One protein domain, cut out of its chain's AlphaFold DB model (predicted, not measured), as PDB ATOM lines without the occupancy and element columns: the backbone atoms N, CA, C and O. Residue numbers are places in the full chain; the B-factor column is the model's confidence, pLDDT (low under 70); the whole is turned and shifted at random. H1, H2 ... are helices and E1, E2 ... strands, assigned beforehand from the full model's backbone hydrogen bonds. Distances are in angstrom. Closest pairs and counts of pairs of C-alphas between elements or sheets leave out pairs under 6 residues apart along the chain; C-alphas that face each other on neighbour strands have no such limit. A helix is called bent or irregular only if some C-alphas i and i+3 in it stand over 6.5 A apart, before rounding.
ATOM      1  N   TRP A  97       5.335 -40.838 -51.728       85.94
ATOM      2  CA  TRP A  97       5.342 -39.411 -52.037       85.94
ATOM      3  C   TRP A  97       4.330 -38.678 -51.161       85.94
ATOM      4  O   TRP A  97       3.122 -38.861 -51.295       85.94
ATOM      5  N   GLN A  98       4.823 -37.830 -50.262       89.19
ATOM      6  CA  GLN A  98       3.977 -37.048 -49.372       89.19
ATOM      7  C   GLN A  98       3.577 -35.743 -50.055       89.19
ATOM      8  O   GLN A  98       4.432 -34.914 -50.373       89.19
ATOM      9  N   SER A  99       2.274 -35.555 -50.254       93.56
ATOM     10  CA  SER A  99       1.726 -34.263 -50.661       93.56
ATOM     11  C   SER A  99       1.786 -33.281 -49.490       93.56
ATOM     12  O   SER A  99       1.401 -33.624 -48.370       93.56
ATOM     13  N   ALA A 100       2.296 -32.078 -49.739       93.50
ATOM     14  CA  ALA A 100       2.371 -30.998 -48.764       93.50
ATOM     15  C   ALA A 100       2.119 -29.652 -49.453       93.50
ATOM     16  O   ALA A 100       2.567 -29.437 -50.582       93.50
ATOM     17  N   THR A 101       1.411 -28.752 -48.771       96.19
ATOM     18  CA  THR A 101       1.238 -27.356 -49.192       96.19
ATOM     19  C   THR A 101       2.349 -26.532 -48.567       96.19
ATOM     20  O   THR A 101       2.448 -26.494 -47.341       96.19
ATOM     21  N   CYS A 102       3.200 -25.910 -49.383       94.88
ATOM     22  CA  CYS A 102       4.379 -25.193 -48.898       94.88
ATOM     23  C   CYS A 102       4.468 -23.788 -49.502       94.88
ATOM     24  O   CYS A 102       4.224 -23.607 -50.696       94.88
ATOM     25  N   ALA A 103       4.823 -22.800 -48.679       95.31
ATOM     26  CA  ALA A 103       4.973 -21.399 -49.066       95.31
ATOM     27  C   ALA A 103       6.338 -20.858 -48.632       95.31
ATOM     28  O   ALA A 103       6.909 -21.323 -47.646       95.31
ATOM     29  N   ASN A 104       6.838 -19.840 -49.337       93.25
ATOM     30  CA  ASN A 104       7.915 -19.015 -48.799       93.25
ATOM     31  C   ASN A 104       7.321 -18.052 -47.756       93.25
ATOM     32  O   ASN A 104       6.350 -17.342 -48.045       93.25
ATOM     33  N   VAL A 105       7.864 -18.062 -46.541       91.38
ATOM     34  CA  VAL A 105       7.321 -17.388 -45.358       91.38
ATOM     35  C   VAL A 105       8.289 -16.298 -44.898       91.38
ATOM     36  O   VAL A 105       9.064 -16.463 -43.958       91.38
ATOM     37  N   ALA A 106       8.214 -15.158 -45.581       89.31
ATOM     38  CA  ALA A 106       8.955 -13.944 -45.262       89.31
ATOM     39  C   ALA A 106       8.009 -12.735 -45.226       89.31
ATOM     40  O   ALA A 106       7.024 -12.686 -45.970       89.31
ATOM     41  N   GLY A 107       8.297 -11.754 -44.371       85.69
ATOM     42  CA  GLY A 107       7.433 -10.594 -44.171       85.69
ATOM     43  C   GLY A 107       7.906  -9.660 -43.060       85.69
ATOM     44  O   GLY A 107       9.092  -9.588 -42.736       85.69
ATOM     45  N   SER A 108       6.960  -8.923 -42.477       79.75
ATOM     46  CA  SER A 108       7.182  -8.131 -41.268       79.75
ATOM     47  C   SER A 108       5.969  -8.195 -40.344       79.75
ATOM     48  O   SER A 108       4.830  -8.266 -40.806       79.75
ATOM     49  N   TYR A 109       6.226  -8.185 -39.040       76.50
ATOM     50  CA  TYR A 109       5.234  -8.201 -37.966       76.50
ATOM     51  C   TYR A 109       5.765  -7.312 -36.837       76.50
ATOM     52  O   TYR A 109       6.946  -7.411 -36.525       76.50
ATOM     53  N   HIS A 110       4.953  -6.398 -36.292       76.25
ATOM     54  CA  HIS A 110       5.367  -5.367 -35.311       76.25
ATOM     55  C   HIS A 110       6.732  -4.688 -35.598       76.25
ATOM     56  O   HIS A 110       7.527  -4.450 -34.695       76.25
ATOM     57  N   GLY A 111       7.034  -4.397 -36.870       74.00
ATOM     58  CA  GLY A 111       8.278  -3.730 -37.286       74.00
ATOM     59  C   GLY A 111       9.516  -4.634 -37.391       74.00
ATOM     60  O   GLY A 111      10.476  -4.258 -38.064       74.00
ATOM     61  N   TYR A 112       9.493  -5.841 -36.822       70.69
ATOM     62  CA  TYR A 112      10.518  -6.856 -37.068       70.69
ATOM     63  C   TYR A 112      10.377  -7.372 -38.506       70.69
ATOM     64  O   TYR A 112       9.273  -7.726 -38.932       70.69
ATOM     65  N   ALA A 113      11.469  -7.436 -39.265       73.94
ATOM     66  CA  ALA A 113      11.508  -8.227 -40.493       73.94
ATOM     67  C   ALA A 113      11.766  -9.698 -40.138       73.94
ATOM     68  O   ALA A 113      12.553  -9.978 -39.235       73.94
ATOM     69  N   PHE A 114      11.130 -10.631 -40.847       81.94
ATOM     70  CA  PHE A 114      11.398 -12.064 -40.711       81.94
ATOM     71  C   PHE A 114      11.496 -12.736 -42.082       81.94
ATOM     72  O   PHE A 114      10.771 -12.387 -43.014       81.94
ATOM     73  N   ASP A 115      12.380 -13.723 -42.184       84.75
ATOM     74  CA  ASP A 115      12.459 -14.657 -43.303       84.75
ATOM     75  C   ASP A 115      12.723 -16.052 -42.727       84.75
ATOM     76  O   ASP A 115      13.768 -16.311 -42.119       84.75
ATOM     77  N   PHE A 116      11.728 -16.927 -42.849       85.06
ATOM     78  CA  PHE A 116      11.805 -18.322 -42.428       85.06
ATOM     79  C   PHE A 116      12.008 -19.277 -43.616       85.06
ATOM     80  O   PHE A 116      12.066 -20.491 -43.422       85.06
ATOM     81  N   GLY A 117      12.102 -18.759 -44.846       88.69
ATOM     82  CA  GLY A 117      12.197 -19.562 -46.057       88.69
ATOM     83  C   GLY A 117      10.966 -20.441 -46.308       88.69
ATOM     84  O   GLY A 117       9.821 -20.043 -46.096       88.69
ATOM     85  N   CYS A 118      11.199 -21.650 -46.821       91.12
ATOM     86  CA  CYS A 118      10.142 -22.566 -47.250       91.12
ATOM     87  C   CYS A 118       9.569 -23.380 -46.076       91.12
ATOM     88  O   CYS A 118      10.230 -24.291 -45.577       91.12
ATOM     89  N   ILE A 119       8.321 -23.104 -45.680       92.50
ATOM     90  CA  ILE A 119       7.587 -23.874 -44.658       92.50
ATOM     91  C   ILE A 119       6.396 -24.587 -45.305       92.50
ATOM     92  O   ILE A 119       5.704 -24.024 -46.157       92.50
ATOM     93  N   CYS A 120       6.130 -25.819 -44.869       94.44
ATOM     94  CA  CYS A 120       4.954 -26.594 -45.253       94.44
ATOM     95  C   CYS A 120       3.903 -26.658 -44.138       94.44
ATOM     96  O   CYS A 120       4.240 -26.688 -42.957       94.44
ATOM     97  N   SER A 121       2.629 -26.789 -44.514       94.81
ATOM     98  CA  SER A 121       1.480 -26.910 -43.602       94.81
ATOM     99  C   SER A 121       1.663 -27.982 -42.525       94.81
ATOM    100  O   SER A 121       1.315 -27.774 -41.368       94.81
ATOM    101  N   ASN A 122       2.235 -29.124 -42.907       91.94
ATOM    102  CA  ASN A 122       2.400 -30.297 -42.043       91.94
ATOM    103  C   ASN A 122       3.616 -30.175 -41.106       91.94
ATOM    104  O   ASN A 122       3.755 -30.968 -40.181       91.94
ATOM    105  N   ASP A 123       4.486 -29.201 -41.376       89.25
ATOM    106  CA  ASP A 123       5.751 -28.955 -40.682       89.25
ATOM    107  C   ASP A 123       5.648 -27.735 -39.739       89.25
ATOM    108  O   ASP A 123       6.505 -27.523 -38.884       89.25
ATOM    109  N   LEU A 124       4.581 -26.935 -39.869       91.12
ATOM    110  CA  LEU A 124       4.408 -25.656 -39.178       91.12
ATOM    111  C   LEU A 124       4.304 -25.776 -37.647       91.12
ATOM    112  O   LEU A 124       4.772 -24.885 -36.943       91.12
ATOM    113  N   ASP A 125       3.717 -26.850 -37.118       86.88
ATOM    114  CA  ASP A 125       3.578 -27.024 -35.664       86.88
ATOM    115  C   ASP A 125       4.917 -27.390 -35.001       86.88
ATOM    116  O   ASP A 125       5.313 -26.755 -34.020       86.88
ATOM    117  N   ASP A 126       5.674 -28.318 -35.600       82.88
ATOM    118  CA  ASP A 126       7.060 -28.609 -35.201       82.88
ATOM    119  C   ASP A 126       7.961 -27.368 -35.404       82.88
ATOM    120  O   ASP A 126       8.874 -27.136 -34.606       82.88
ATOM    121  N   PHE A 127       7.700 -26.544 -36.430       85.69
ATOM    122  CA  PHE A 127       8.380 -25.265 -36.659       85.69
ATOM    123  C   PHE A 127       8.112 -24.249 -35.544       85.69
ATOM    124  O   PHE A 127       9.055 -23.697 -34.972       85.69
ATOM    125  N   ALA A 128       6.839 -24.010 -35.224       86.12
ATOM    126  CA  ALA A 128       6.422 -23.004 -34.258       86.12
ATOM    127  C   ALA A 128       6.885 -23.351 -32.838       86.12
ATOM    128  O   ALA A 128       7.468 -22.503 -32.162       86.12
ATOM    129  N   TRP A 129       6.710 -24.612 -32.426       80.62
ATOM    130  CA  TRP A 129       7.130 -25.104 -31.113       80.62
ATOM    131  C   TRP A 129       8.637 -24.926 -30.876       80.62
ATOM    132  O   TRP A 129       9.048 -24.409 -29.840       80.62
ATOM    133  N   GLN A 130       9.475 -25.303 -31.846       75.69
ATOM    134  CA  GLN A 130      10.939 -25.230 -31.709       75.69
ATOM    135  C   GLN A 130      11.497 -23.797 -31.713       75.69
ATOM    136  O   GLN A 130      12.602 -23.582 -31.220       75.69
ATOM    137  N   ASN A 131      10.748 -22.830 -32.248       76.38
ATOM    138  CA  ASN A 131      11.118 -21.411 -32.277       76.38
ATOM    139  C   ASN A 131      10.451 -20.577 -31.163       76.38
ATOM    140  O   ASN A 131      10.616 -19.357 -31.153       76.38
ATOM    141  N   SER A 132       9.677 -21.190 -30.258       80.62
ATOM    142  CA  SER A 132       8.834 -20.483 -29.275       80.62
ATOM    143  C   SER A 132       7.857 -19.475 -29.908       80.62
ATOM    144  O   SER A 132       7.529 -18.448 -29.313       80.62
ATOM    145  N   ILE A 133       7.386 -19.752 -31.127       83.88
ATOM    146  CA  ILE A 133       6.434 -18.893 -31.836       83.88
ATOM    147  C   ILE A 133       5.057 -19.037 -31.184       83.88
ATOM    148  O   ILE A 133       4.504 -20.134 -31.105       83.88
ATOM    149  N   ASN A 134       4.493 -17.912 -30.735       84.94
ATOM    150  CA  ASN A 134       3.155 -17.856 -30.148       84.94
ATOM    151  C   ASN A 134       2.100 -18.404 -31.134       84.94
ATOM    152  O   ASN A 134       2.179 -18.166 -32.343       84.94
ATOM    153  N   TRP A 135       1.100 -19.107 -30.596       85.25
ATOM    154  CA  TRP A 135      -0.066 -19.632 -31.308       85.25
ATOM    155  C   TRP A 135      -0.690 -18.639 -32.301       85.25
ATOM    156  O   TRP A 135      -1.007 -19.029 -33.423       85.25
ATOM    157  N   ASP A 136      -0.806 -17.360 -31.941       86.62
ATOM    158  CA  ASP A 136      -1.403 -16.335 -32.805       86.62
ATOM    159  C   ASP A 136      -0.573 -16.092 -34.074       86.62
ATOM    160  O   ASP A 136      -1.103 -16.142 -35.186       86.62
ATOM    161  N   MET A 137       0.749 -15.945 -33.935       87.12
ATOM    162  CA  MET A 137       1.670 -15.887 -35.076       87.12
ATOM    163  C   MET A 137       1.629 -17.195 -35.876       87.12
ATOM    164  O   MET A 137       1.532 -17.158 -37.098       87.12
ATOM    165  N   ARG A 138       1.630 -18.358 -35.211       92.88
ATOM    166  CA  ARG A 138       1.502 -19.670 -35.868       92.88
ATOM    167  C   ARG A 138       0.232 -19.761 -36.727       92.88
ATOM    168  O   ARG A 138       0.286 -20.336 -37.809       92.88
ATOM    169  N   ASN A 139      -0.879 -19.157 -36.310       91.38
ATOM    170  CA  ASN A 139      -2.101 -19.100 -37.117       91.38
ATOM    171  C   ASN A 139      -1.955 -18.155 -38.324       91.38
ATOM    172  O   ASN A 139      -2.330 -18.540 -39.429       91.38
ATOM    173  N   VAL A 140      -1.320 -16.986 -38.163       91.81
ATOM    174  CA  VAL A 140      -0.984 -16.085 -39.288       91.81
ATOM    175  C   VAL A 140      -0.075 -16.778 -40.314       91.81
ATOM    176  O   VAL A 140      -0.298 -16.656 -41.520       91.81
ATOM    177  N   LEU A 141       0.917 -17.554 -39.860       93.38
ATOM    178  CA  LEU A 141       1.770 -18.350 -40.747       93.38
ATOM    179  C   LEU A 141       0.975 -19.451 -41.467       93.38
ATOM    180  O   LEU A 141       1.214 -19.694 -42.650       93.38
ATOM    181  N   MET A 142       0.009 -20.086 -40.793       95.19
ATOM    182  CA  MET A 142      -0.859 -21.098 -41.403       95.19
ATOM    183  C   MET A 142      -1.752 -20.497 -42.494       95.19
ATOM    184  O   MET A 142      -1.797 -21.032 -43.600       95.19
ATOM    185  N   ASP A 143      -2.399 -19.360 -42.232       94.62
ATOM    186  CA  ASP A 143      -3.239 -18.666 -43.217       94.62
ATOM    187  C   ASP A 143      -2.417 -18.172 -44.421       94.62
ATOM    188  O   ASP A 143      -2.876 -18.244 -45.565       94.62
ATOM    189  N   HIS A 144      -1.168 -17.740 -44.209       94.62
ATOM    190  CA  HIS A 144      -0.236 -17.432 -45.300       94.62
ATOM    191  C   HIS A 144       0.131 -18.684 -46.112       94.62
ATOM    192  O   HIS A 144       0.052 -18.655 -47.338       94.62
ATOM    193  N   ILE A 145       0.450 -19.812 -45.467       95.31
ATOM    194  CA  ILE A 145       0.751 -21.077 -46.163       95.31
ATOM    195  C   ILE A 145      -0.470 -21.599 -46.939       95.31
ATOM    196  O   ILE A 145      -0.317 -22.062 -48.066       95.31
ATOM    197  N   VAL A 146      -1.684 -21.478 -46.397       95.19
ATOM    198  CA  VAL A 146      -2.927 -21.894 -47.074       95.19
ATOM    199  C   VAL A 146      -3.298 -20.960 -48.234       95.19
ATOM    200  O   VAL A 146      -3.828 -21.426 -49.242       95.19
ATOM    201  N   SER A 147      -3.017 -19.655 -48.134       96.38
ATOM    202  CA  SER A 147      -3.394 -18.662 -49.157       96.38
ATOM    203  C   SER A 147      -2.318 -18.362 -50.211       96.38
ATOM    204  O   SER A 147      -2.645 -17.800 -51.261       96.38
ATOM    205  N   LYS A 148      -1.047 -18.706 -49.952       95.81
ATOM    206  CA  LYS A 148       0.105 -18.475 -50.850       95.81
ATOM    207  C   LYS A 148       0.900 -19.734 -51.197       95.81
ATOM    208  O   LYS A 148       1.737 -19.669 -52.094       95.81
ATOM    209  N   GLY A 149       0.690 -20.839 -50.489       94.81
ATOM    210  CA  GLY A 149       1.443 -22.069 -50.698       94.81
ATOM    211  C   GLY A 149       0.962 -22.885 -51.889       94.81
ATOM    212  O   GLY A 149      -0.208 -22.867 -52.266       94.81
ATOM    213  N   GLU A 150       1.882 -23.654 -52.460       95.25
ATOM    214  CA  GLU A 150       1.587 -24.604 -53.525       95.25
ATOM    215  C   GLU A 150       1.559 -26.028 -52.966       95.25
ATOM    216  O   GLU A 150       2.489 -26.459 -52.282       95.25
ATOM    217  N   THR A 151       0.506 -26.782 -53.282       95.62
ATOM    218  CA  THR A 151       0.416 -28.206 -52.936       95.62
ATOM    219  C   THR A 151       1.171 -29.044 -53.958       95.62
ATOM    220  O   THR A 151       0.766 -29.129 -55.119       95.62
ATOM    221  N   ARG A 152       2.260 -29.688 -53.534       94.56
ATOM    222  CA  ARG A 152       3.097 -30.541 -54.391       94.56
ATOM    223  C   ARG A 152       3.490 -31.827 -53.666       94.56
ATOM    224  O   ARG A 152       3.427 -31.916 -52.442       94.56
ATOM    225  N   SER A 153       3.858 -32.849 -54.434       94.12
ATOM    226  CA  SER A 153       4.281 -34.150 -53.904       94.12
ATOM    227  C   SER A 153       5.798 -34.221 -53.798       94.12
ATOM    228  O   SER A 153       6.499 -34.021 -54.788       94.12
ATOM    229  N   TYR A 154       6.294 -34.566 -52.612       90.69
ATOM    230  CA  TYR A 154       7.721 -34.650 -52.303       90.69
ATOM    231  C   TYR A 154       8.102 -36.072 -51.870       90.69
ATOM    232  O   TYR A 154       7.314 -36.721 -51.173       90.69
ATOM    233  N   PRO A 155       9.289 -36.584 -52.246       90.12
ATOM    234  CA  PRO A 155       9.738 -37.885 -51.771       90.12
ATOM    235  C   PRO A 155      10.152 -37.809 -50.287       90.12
ATOM    236  O   PRO A 155      10.355 -36.712 -49.753       90.12
ATOM    237  N   PRO A 156      10.299 -38.953 -49.592       82.56
ATOM    238  CA  PRO A 156      10.728 -38.971 -48.196       82.56
ATOM    239  C   PRO A 156      12.064 -38.245 -47.994       82.56
ATOM    240  O   PRO A 156      12.966 -38.340 -48.827       82.56
ATOM    241  N   HIS A 157      12.189 -37.540 -46.867       79.88
ATOM    242  CA  HIS A 157      13.383 -36.779 -46.460       79.88
ATOM    243  C   HIS A 157      13.797 -35.622 -47.395       79.88
ATOM    244  O   HIS A 157      14.856 -35.033 -47.197       79.88
ATOM    245  N   ALA A 158      12.968 -35.256 -48.376       86.75
ATOM    246  CA  ALA A 158      13.194 -34.082 -49.209       86.75
ATOM    247  C   ALA A 158      12.787 -32.780 -48.502       86.75
ATOM    248  O   ALA A 158      11.732 -32.706 -47.863       86.75
ATOM    249  N   GLN A 159      13.597 -31.736 -48.688       85.44
ATOM    250  CA  GLN A 159      13.284 -30.369 -48.281       85.44
ATOM    251  C   GLN A 159      12.827 -29.557 -49.504       85.44
ATOM    252  O   GLN A 159      13.599 -29.429 -50.460       85.44
ATOM    253  N   PRO A 160      11.599 -29.016 -49.521       89.38
ATOM    254  CA  PRO A 160      11.120 -28.188 -50.624       89.38
ATOM    255  C   PRO A 160      11.829 -26.829 -50.672       89.38
ATOM    256  O   PRO A 160      12.286 -26.320 -49.653       89.38
ATOM    257  N   THR A 161      11.919 -26.235 -51.863       86.31
ATOM    258  CA  THR A 161      12.638 -24.964 -52.093       86.31
ATOM    259  C   THR A 161      11.731 -23.738 -52.249       86.31
ATOM    260  O   THR A 161      12.243 -22.625 -52.288       86.31
ATOM    261  N   CYS A 162      10.405 -23.918 -52.339       87.69
ATOM    262  CA  CYS A 162       9.399 -22.851 -52.519       87.69
ATOM    263  C   CYS A 162       9.729 -21.835 -53.639       87.69
ATOM    264  O   CYS A 162       9.381 -20.659 -53.571       87.69
ATOM    265  N   ASP A 163      10.383 -22.311 -54.695       84.94
ATOM    266  CA  ASP A 163      10.938 -21.530 -55.807       84.94
ATOM    267  C   ASP A 163       9.954 -21.293 -56.973       84.94
ATOM    268  O   ASP A 163      10.380 -20.956 -58.078       84.94
ATOM    269  N   GLY A 164       8.657 -21.561 -56.774       84.44
ATOM    270  CA  GLY A 164       7.610 -21.565 -57.813       84.44
ATOM    271  C   GLY A 164       7.751 -22.665 -58.882       84.44
ATOM    272  O   GLY A 164       6.813 -22.960 -59.621       84.44
ATOM    273  N   ASN A 165       8.903 -23.335 -58.953       87.88
ATOM    274  CA  ASN A 165       9.137 -24.483 -59.824       87.88
ATOM    275  C   ASN A 165       8.753 -25.795 -59.125       87.88
ATOM    276  O   ASN A 165       8.486 -26.798 -59.790       87.88
ATOM    277  N   GLY A 166       8.664 -25.775 -57.791       84.56
ATOM    278  CA  GLY A 166       8.383 -26.942 -56.962       84.56
ATOM    279  C   GLY A 166       9.612 -27.803 -56.735       84.56
ATOM    280  O   GLY A 166       9.488 -29.023 -56.611       84.56
ATOM    281  N   GLY A 167      10.792 -27.182 -56.727       89.00
ATOM    282  CA  GLY A 167      12.028 -27.875 -56.430       89.00
ATOM    283  C   GLY A 167      12.022 -28.511 -55.038       89.00
ATOM    284  O   GLY A 167      11.240 -28.179 -54.138       89.00
ATOM    285  N   TYR A 168      12.940 -29.455 -54.872       90.00
ATOM    286  CA  TYR A 168      13.362 -29.938 -53.570       90.00
ATOM    287  C   TYR A 168      14.855 -30.233 -53.600       90.00
ATOM    288  O   TYR A 168      15.390 -30.746 -54.590       90.00
ATOM    289  N   THR A 169      15.511 -29.937 -52.487       85.94
ATOM    290  CA  THR A 169      16.849 -30.423 -52.178       85.94
ATOM    291  C   THR A 169      16.755 -31.657 -51.283       85.94
ATOM    292  O   THR A 169      15.760 -31.884 -50.594       85.94
ATOM    293  N   CYS A 170      17.810 -32.463 -51.285       85.69
ATOM    294  CA  CYS A 170      18.013 -33.530 -50.310       85.69
ATOM    295  C   CYS A 170      18.933 -33.068 -49.157       85.69
ATOM    296  O   CYS A 170      19.480 -33.889 -48.427       85.69
ATOM    297  N   GLY A 171      19.165 -31.755 -49.014       80.00
ATOM    298  CA  GLY A 171      20.254 -31.230 -48.188       80.00
ATOM    299  C   GLY A 171      21.584 -31.689 -48.785       80.00
ATOM    300  O   GLY A 171      21.854 -31.419 -49.956       80.00
ATOM    301  N   SER A 172      22.370 -32.450 -48.019       69.38
ATOM    302  CA  SER A 172      23.505 -33.221 -48.548       69.38
ATOM    303  C   SER A 172      23.340 -34.747 -48.474       69.38
ATOM    304  O   SER A 172      24.297 -35.479 -48.743       69.38
ATOM    305  N   LEU A 173      22.120 -35.254 -48.239       77.06
ATOM    306  CA  LEU A 173      21.776 -36.621 -48.642       77.06
ATOM    307  C   LEU A 173      21.895 -36.729 -50.166       77.06
ATOM    308  O   LEU A 173      21.464 -35.842 -50.908       77.06
ATOM    309  N   SER A 174      22.456 -37.831 -50.660       83.19
ATOM    310  CA  SER A 174      22.533 -38.055 -52.101       83.19
ATOM    311  C   SER A 174      21.132 -38.247 -52.684       83.19
ATOM    312  O   SER A 174      20.343 -39.073 -52.216       83.19
ATOM    313  N   LYS A 175      20.821 -37.484 -53.737       87.94
ATOM    314  CA  LYS A 175      19.631 -37.721 -54.553       87.94
ATOM    315  C   LYS A 175      19.845 -39.005 -55.349       87.94
ATOM    316  O   LYS A 175      20.766 -39.093 -56.161       87.94
ATOM    317  N   LEU A 176      19.022 -40.009 -55.077       88.12
ATOM    318  CA  LEU A 176      19.060 -41.305 -55.741       88.12
ATOM    319  C   LEU A 176      18.577 -41.173 -57.195       88.12
ATOM    320  O   LEU A 176      17.911 -40.208 -57.568       88.12
ATOM    321  N   SER A 177      18.889 -42.161 -58.035       89.81
ATOM    322  CA  SER A 177      18.540 -42.145 -59.467       89.81
ATOM    323  C   SER A 177      17.031 -42.188 -59.753       89.81
ATOM    324  O   SER A 177      16.616 -41.842 -60.855       89.81
ATOM    325  N   ASN A 178      16.209 -42.568 -58.770       86.75
ATOM    326  CA  ASN A 178      14.745 -42.489 -58.808       86.75
ATOM    327  C   ASN A 178      14.184 -41.146 -58.285       86.75
ATOM    328  O   ASN A 178      12.971 -40.961 -58.258       86.75
ATOM    329  N   GLY A 179      15.046 -40.222 -57.849       86.94
ATOM    330  CA  GLY A 179      14.676 -38.929 -57.276       86.94
ATOM    331  C   GLY A 179      14.435 -38.919 -55.761       86.94
ATOM    332  O   GLY A 179      14.372 -37.826 -55.201       86.94
ATOM    333  N   GLU A 180      14.349 -40.074 -55.087       88.31
ATOM    334  CA  GLU A 180      14.283 -40.130 -53.617       88.31
ATOM    335  C   GLU A 180      15.573 -39.564 -52.990       88.31
ATOM    336  O   GLU A 180      16.661 -39.653 -53.566       88.31
ATOM    337  N   CYS A 181      15.472 -39.006 -51.784       86.69
ATOM    338  CA  CYS A 181      16.641 -38.640 -50.988       86.69
ATOM    339  C   CYS A 181      17.130 -39.865 -50.198       86.69
ATOM    340  O   CYS A 181      16.326 -40.572 -49.587       86.69
ATOM    341  N   GLY A 182      18.436 -40.146 -50.229       84.19
ATOM    342  CA  GLY A 182      19.007 -41.328 -49.575       84.19
ATOM    343  C   GLY A 182      18.742 -41.368 -48.065       84.19
ATOM    344  O   GLY A 182      18.933 -40.383 -47.369       84.19
ATOM    345  N   SER A 183      18.350 -42.520 -47.521       71.38
ATOM    346  CA  SER A 183      17.973 -42.680 -46.102       71.38
ATOM    347  C   SER A 183      19.158 -42.850 -45.130       71.38
ATOM    348  O   SER A 183      19.007 -43.373 -44.025       71.38
ATOM    349  N   SER A 184      20.371 -42.463 -45.533       58.19
ATOM    350  CA  SER A 184      21.610 -42.808 -44.831       58.19
ATOM    351  C   SER A 184      21.832 -41.998 -43.550       58.19
ATOM    352  O   SER A 184      22.311 -40.867 -43.589       58.19
ATOM    353  N   SER A 185      21.593 -42.635 -42.399       53.31
ATOM    354  CA  SER A 185      22.088 -42.223 -41.070       53.31
ATOM    355  C   SER A 185      21.707 -40.816 -40.579       53.31
ATOM    356  O   SER A 185      22.344 -40.301 -39.662       53.31
ATOM    357  N   CYS A 186      20.643 -40.218 -41.117       53.12
ATOM    358  CA  CYS A 186      20.058 -39.020 -40.523       53.12
ATOM    359  C   CYS A 186      19.269 -39.358 -39.262       53.12
ATOM    360  O   CYS A 186      18.083 -39.677 -39.315       53.12
ATOM    361  N   ASP A 187      19.950 -39.261 -38.122       54.44
ATOM    362  CA  ASP A 187      19.324 -39.115 -36.813       54.44
ATOM    363  C   ASP A 187      18.582 -37.761 -36.777       54.44
ATOM    364  O   ASP A 187      19.237 -36.716 -36.772       54.44
ATOM    365  N   PRO A 188      17.233 -37.737 -36.751       51.12
ATOM    366  CA  PRO A 188      16.468 -36.490 -36.764       51.12
ATOM    367  C   PRO A 188      16.610 -35.686 -35.462       51.12
ATOM    368  O   PRO A 188      16.075 -34.588 -35.372       51.12
ATOM    369  N   THR A 189      17.315 -36.211 -34.451       46.41
ATOM    370  CA  THR A 189      17.630 -35.505 -33.200       46.41
ATOM    371  C   THR A 189      19.005 -34.826 -33.215       46.41
ATOM    372  O   THR A 189      19.375 -34.181 -32.233       46.41
ATOM    373  N   ARG A 190      19.784 -34.951 -34.305       51.25
ATOM    374  CA  ARG A 190      21.163 -34.438 -34.394       51.25
ATOM    375  C   ARG A 190      21.407 -33.637 -35.680       51.25
ATOM    376  O   ARG A 190      21.640 -34.248 -36.724       51.25
ATOM    377  N   PRO A 191      21.450 -32.289 -35.625       52.09
ATOM    378  CA  PRO A 191      21.865 -31.493 -36.775       52.09
ATOM    379  C   PRO A 191      23.318 -31.827 -37.137       52.09
ATOM    380  O   PRO A 191      24.219 -31.782 -36.296       52.09
ATOM    381  N   SER A 192      23.550 -32.189 -38.397       47.97
ATOM    382  CA  SER A 192      24.887 -32.544 -38.879       47.97
ATOM    383  C   SER A 192      25.706 -31.294 -39.202       47.97
ATOM    384  O   SER A 192      25.280 -30.451 -39.992       47.97
ATOM    385  N   THR A 193      26.927 -31.213 -38.662       48.78
ATOM    386  CA  THR A 193      27.885 -30.108 -38.888       48.78
ATOM    387  C   THR A 193      28.249 -29.883 -40.354       48.78
ATOM    388  O   THR A 193      28.762 -28.824 -40.698       48.78
ATOM    389  N   ASN A 194      27.993 -30.873 -41.210       50.84
ATOM    390  CA  ASN A 194      28.336 -30.864 -42.631       50.84
ATOM    391  C   ASN A 194      27.098 -30.579 -43.511       50.84
ATOM    392  O   ASN A 194      27.084 -30.928 -44.693       50.84
ATOM    393  N   GLY A 195      26.003 -30.097 -42.906       49.78
ATOM    394  CA  GLY A 195      24.700 -29.964 -43.562       49.78
ATOM    395  C   GLY A 195      24.044 -31.310 -43.903       49.78
ATOM    396  O   GLY A 195      23.080 -31.345 -44.660       49.78
ATOM    397  N   GLY A 196      24.577 -32.414 -43.356       49.78
ATOM    398  CA  GLY A 196      24.239 -33.802 -43.708       49.78
ATOM    399  C   GLY A 196      22.754 -34.130 -43.661       49.78
ATOM    400  O   GLY A 196      22.247 -34.877 -44.490       49.78
ATOM    401  N   CYS A 197      22.091 -33.599 -42.638       57.91
ATOM    402  CA  CYS A 197      20.807 -34.064 -42.149       57.91
ATOM    403  C   CYS A 197      20.098 -32.892 -41.485       57.91
ATOM    404  O   CYS A 197      20.265 -32.659 -40.287       57.91
ATOM    405  N   CYS A 198      19.355 -32.139 -42.285       63.72
ATOM    406  CA  CYS A 198      18.432 -31.135 -41.785       63.72
ATOM    407  C   CYS A 198      17.054 -31.796 -41.712       63.72
ATOM    408  O   CYS A 198      16.678 -32.535 -42.627       63.72
ATOM    409  N   THR A 199      16.300 -31.586 -40.636       60.50
ATOM    410  CA  THR A 199      14.926 -32.109 -40.580       60.50
ATOM    411  C   THR A 199      14.046 -31.384 -41.604       60.50
ATOM    412  O   THR A 199      14.424 -30.353 -42.169       60.50
ATOM    413  N   ARG A 200      12.817 -31.859 -41.829       59.44
ATOM    414  CA  ARG A 200      11.783 -30.943 -42.336       59.44
ATOM    415  C   ARG A 200      11.669 -29.737 -41.387       59.44
ATOM    416  O   ARG A 200      12.019 -29.846 -40.206       59.44
ATOM    417  N   SER A 201      11.239 -28.591 -41.913       56.94
ATOM    418  CA  SER A 201      11.242 -27.273 -41.236       56.94
ATOM    419  C   SER A 201      12.610 -26.618 -40.930       56.94
ATOM    420  O   SER A 201      12.637 -25.604 -40.238       56.94
ATOM    421  N   GLN A 202      13.737 -27.130 -41.447       63.88
ATOM    422  CA  GLN A 202      15.071 -26.520 -41.266       63.88
ATOM    423  C   GLN A 202      15.631 -25.922 -42.558       63.88
ATOM    424  O   GLN A 202      15.592 -26.569 -43.604       63.88
ATOM    425  N   THR A 203      16.222 -24.728 -42.500       59.44
ATOM    426  CA  THR A 203      16.688 -24.039 -43.716       59.44
ATOM    427  C   THR A 203      18.156 -24.364 -44.011       59.44
ATOM    428  O   THR A 203      19.064 -23.948 -43.290       59.44
ATOM    429  N   TYR A 204      18.410 -25.119 -45.086       56.19
ATOM    430  CA  TYR A 204      19.768 -25.433 -45.547       56.19
ATOM    431  C   TYR A 204      20.375 -24.252 -46.317       56.19
ATOM    432  O   TYR A 204      19.873 -23.872 -47.376       56.19
ATOM    433  N   TYR A 205      21.497 -23.712 -45.834       56.28
ATOM    434  CA  TYR A 205      22.218 -22.623 -46.499       56.28
ATOM    435  C   TYR A 205      23.736 -22.794 -46.362       56.28
ATOM    436  O   TYR A 205      24.244 -23.125 -45.293       56.28
ATOM    437  N   MET A 206      24.464 -22.616 -47.472       55.19
ATOM    438  CA  MET A 206      25.935 -22.716 -47.578       55.19
ATOM    439  C   MET A 206      26.586 -23.884 -46.799       55.19
ATOM    440  O   MET A 206      27.654 -23.741 -46.208       55.19
ATOM    441  N   GLY A 207      25.958 -25.066 -46.819       50.66
ATOM    442  CA  GLY A 207      26.492 -26.280 -46.185       50.66
ATOM    443  C   GLY A 207      26.202 -26.421 -44.689       50.66
ATOM    444  O   GLY A 207      26.692 -27.362 -44.070       50.66
ATOM    445  N   LYS A 208      25.395 -25.530 -44.102       56.59
ATOM    446  CA  LYS A 208      24.861 -25.659 -42.742       56.59
ATOM    447  C   LYS A 208      23.376 -26.009 -42.805       56.59
ATOM    448  O   LYS A 208      22.630 -25.423 -43.588       56.59
ATOM    449  N   CYS A 209      22.940 -26.898 -41.917       59.91
ATOM    450  CA  CYS A 209      21.566 -26.841 -41.435       59.91
ATOM    451  C   CYS A 209      21.506 -25.676 -40.453       59.91
ATOM    452  O   CYS A 209      22.039 -25.790 -39.347       59.91
ATOM    453  N   CYS A 210      20.885 -24.565 -40.841       61.06
ATOM    454  CA  CYS A 210      20.268 -23.742 -39.817       61.06
ATOM    455  C   CYS A 210      19.064 -24.517 -39.279       61.06
ATOM    456  O   CYS A 210      18.459 -25.313 -40.001       61.06
ATOM    457  N   SER A 211      18.777 -24.355 -37.989       54.66
ATOM    458  CA  SER A 211      17.614 -24.985 -37.367       54.66
ATOM    459  C   SER A 211      16.333 -24.349 -37.929       54.66
ATOM    460  O   SER A 211      16.316 -23.754 -39.004       54.66
ATOM    461  N   ASN A 212      15.233 -24.422 -37.192       52.94
ATOM    462  CA  ASN A 212      13.999 -23.722 -37.551       52.94
ATOM    463  C   ASN A 212      14.187 -22.180 -37.462       52.94
ATOM    464  O   ASN A 212      13.321 -21.401 -37.854       52.94
ATOM    465  N   THR A 213      15.356 -21.749 -36.984       49.69
ATOM    466  CA  THR A 213      15.917 -20.409 -37.088       49.69
ATOM    467  C   THR A 213      16.249 -20.048 -38.543       49.69
ATOM    468  O   THR A 213      16.892 -20.818 -39.255       49.69
ATOM    469  N   GLY A 214      15.850 -18.851 -38.984       52.50
ATOM    470  CA  GLY A 214      16.230 -18.308 -40.295       52.50
ATOM    471  C   GLY A 214      17.746 -18.105 -40.464       52.50
ATOM    472  O   GLY A 214      18.550 -18.429 -39.585       52.50
ATOM    473  N   ILE A 215      18.144 -17.546 -41.609       52.25
ATOM    474  CA  ILE A 215      19.536 -17.162 -41.884       52.25
ATOM    475  C   ILE A 215      19.634 -15.636 -41.926       52.25
ATOM    476  O   ILE A 215      18.792 -14.978 -42.536       52.25
ATOM    477  N   SER A 216      20.672 -15.074 -41.302       51.25
ATOM    478  CA  SER A 216      20.974 -13.639 -41.386       51.25
ATOM    479  C   SER A 216      21.148 -13.187 -42.840       51.25
ATOM    480  O   SER A 216      21.614 -13.948 -43.690       51.25
ATOM    481  N   ARG A 217      20.882 -11.910 -43.153       50.12
ATOM    482  CA  ARG A 217      21.073 -11.378 -44.526       50.12
ATOM    483  C   ARG A 217      22.515 -11.483 -45.055       50.12
ATOM    484  O   ARG A 217      22.725 -11.332 -46.255       50.12
ATOM    485  N   SER A 218      23.497 -11.732 -44.184       51.62
ATOM    486  CA  SER A 218      24.889 -12.020 -44.561       51.62
ATOM    487  C   SER A 218      25.140 -13.468 -45.003       51.62
ATOM    488  O   SER A 218      26.154 -13.728 -45.640       51.62
ATOM    489  N   GLY A 219      24.250 -14.411 -44.672       55.28
ATOM    490  CA  GLY A 219      24.409 -15.839 -44.961       55.28
ATOM    491  C   GLY A 219      25.177 -16.648 -43.902       55.28
ATOM    492  O   GLY A 219      25.202 -17.878 -43.961       55.28
ATOM    493  N   ASP A 220      25.800 -15.985 -42.924       55.31
ATOM    494  CA  ASP A 220      26.741 -16.623 -41.993       55.31
ATOM    495  C   ASP A 220      26.092 -17.245 -40.747       55.31
ATOM    496  O   ASP A 220      26.604 -18.249 -40.229       55.31
ATOM    497  N   THR A 221      24.990 -16.665 -40.258       56.00
ATOM    498  CA  THR A 221      24.454 -16.927 -38.913       56.00
ATOM    499  C   THR A 221      23.061 -17.549 -38.963       56.00
ATOM    500  O   THR A 221      22.152 -17.021 -39.599       56.00
ATOM    501  N   CYS A 222      22.889 -18.658 -38.243       54.22
ATOM    502  CA  CYS A 222      21.618 -19.366 -38.093       54.22
ATOM    503  C   CYS A 222      20.807 -18.811 -36.913       54.22
ATOM    504  O   CYS A 222      20.794 -19.390 -35.824       54.22
ATOM    505  N   THR A 223      20.130 -17.692 -37.131       55.31
ATOM    506  CA  THR A 223      19.241 -17.028 -36.169       55.31
ATOM    507  C   THR A 223      17.970 -16.608 -36.895       55.31
ATOM    508  O   THR A 223      18.086 -16.076 -38.001       55.31
ATOM    509  N   PRO A 224      16.768 -16.767 -36.302       52.88
ATOM    510  CA  PRO A 224      15.569 -16.154 -36.845       52.88
ATOM    511  C   PRO A 224      15.708 -14.672 -36.524       52.88
ATOM    512  O   PRO A 224      15.306 -14.212 -35.457       52.88
ATOM    513  N   GLU A 225      16.417 -13.961 -37.393       48.50
ATOM    514  CA  GLU A 225      16.744 -12.564 -37.195       48.50
ATOM    515  C   GLU A 225      15.454 -11.774 -37.417       48.50
ATOM    516  O   GLU A 225      15.180 -11.303 -38.523       48.50
ATOM    517  N   LEU A 226      14.667 -11.673 -36.335       57.09
ATOM    518  CA  LEU A 226      13.684 -10.628 -36.055       57.09
ATOM    519  C   LEU A 226      14.438  -9.298 -36.078       57.09
ATOM    520  O   LEU A 226      14.772  -8.693 -35.062       57.09
ATOM    521  N   SER A 227      14.828  -8.931 -37.290       58.72
ATOM    522  CA  SER A 227      15.869  -7.965 -37.557       58.72
ATOM    523  C   SER A 227      15.199  -6.615 -37.586       58.72
ATOM    524  O   SER A 227      14.478  -6.266 -38.527       58.72
ATOM    525  N   CYS A 228      15.460  -5.832 -36.546       64.56
ATOM    526  CA  CYS A 228      15.290  -4.398 -36.636       64.56
ATOM    527  C   CYS A 228      16.242  -3.923 -37.730       64.56
ATOM    528  O   CYS A 228      17.447  -3.820 -37.513       64.56
TER     529      CYS A 228
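AT A GLANCE: This is residues 97 to 228 of the 589 residues of an uncharacterized protein of Naematelia encephala (UniProt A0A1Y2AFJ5). With little regular structure, a small sheet, the bent hairpin E1 and E2 with short E3 beside E1, has H2 packed on one face in two layers and H1 beside H2; residues 155 to 228 are a long looping stretch without named elements. The printed part has 132 residues, 47 in named elements, in the order E1, E2, H1, H2, E3; the class is mixed. The sheet, E2, E1, E3, is antiparallel. The whole is compact, radius of gyration of the C-alphas 14.3 A, spanning 45 by 30 by 25 A.

IN THESE COORDINATES: E1, residues 98 to 109, runs 31.0 A from C-alpha 98 at (3.977, -37.048, -49.372). E2 is residues 112 to 120, 22.1 A; E3, residues 150 to 154, 11.8 A, ends at (7.721, -34.650, -52.303). H1 is residues 124 to 130, 9.9 A, and H2 residues 135 to 148, 19.6 A.

HOW THE PARTS SIT: N 105 and O 117 of E1 and E2 are 2.8 A apart, within hydrogen-bond range, as are N 100 and O 152 of E1 and E3, 2.9 A. E2, H1, H2 and E3 form a split strand-helix-strand unit, two strands running the same way with E1 between them, its crossover right-handed. H2 is on the sheet; its closest C-alphas to E1 are Ile 145 and Ala 103, 5.1 A. H1 and H2, a helical hairpin, touch at Ala 128 and Arg 138, closest C-alphas 6.2 A. In both helices every O i to N i+4 pair is within hydrogen-bond range.

THE WHOLE: The farthest C-alphas, His 110 and Ser 177, are 45.9 A apart. The printed part has no cut, and the four links between named elements are tight. Residue 172 and residues 184 to 228 are under pLDDT 70.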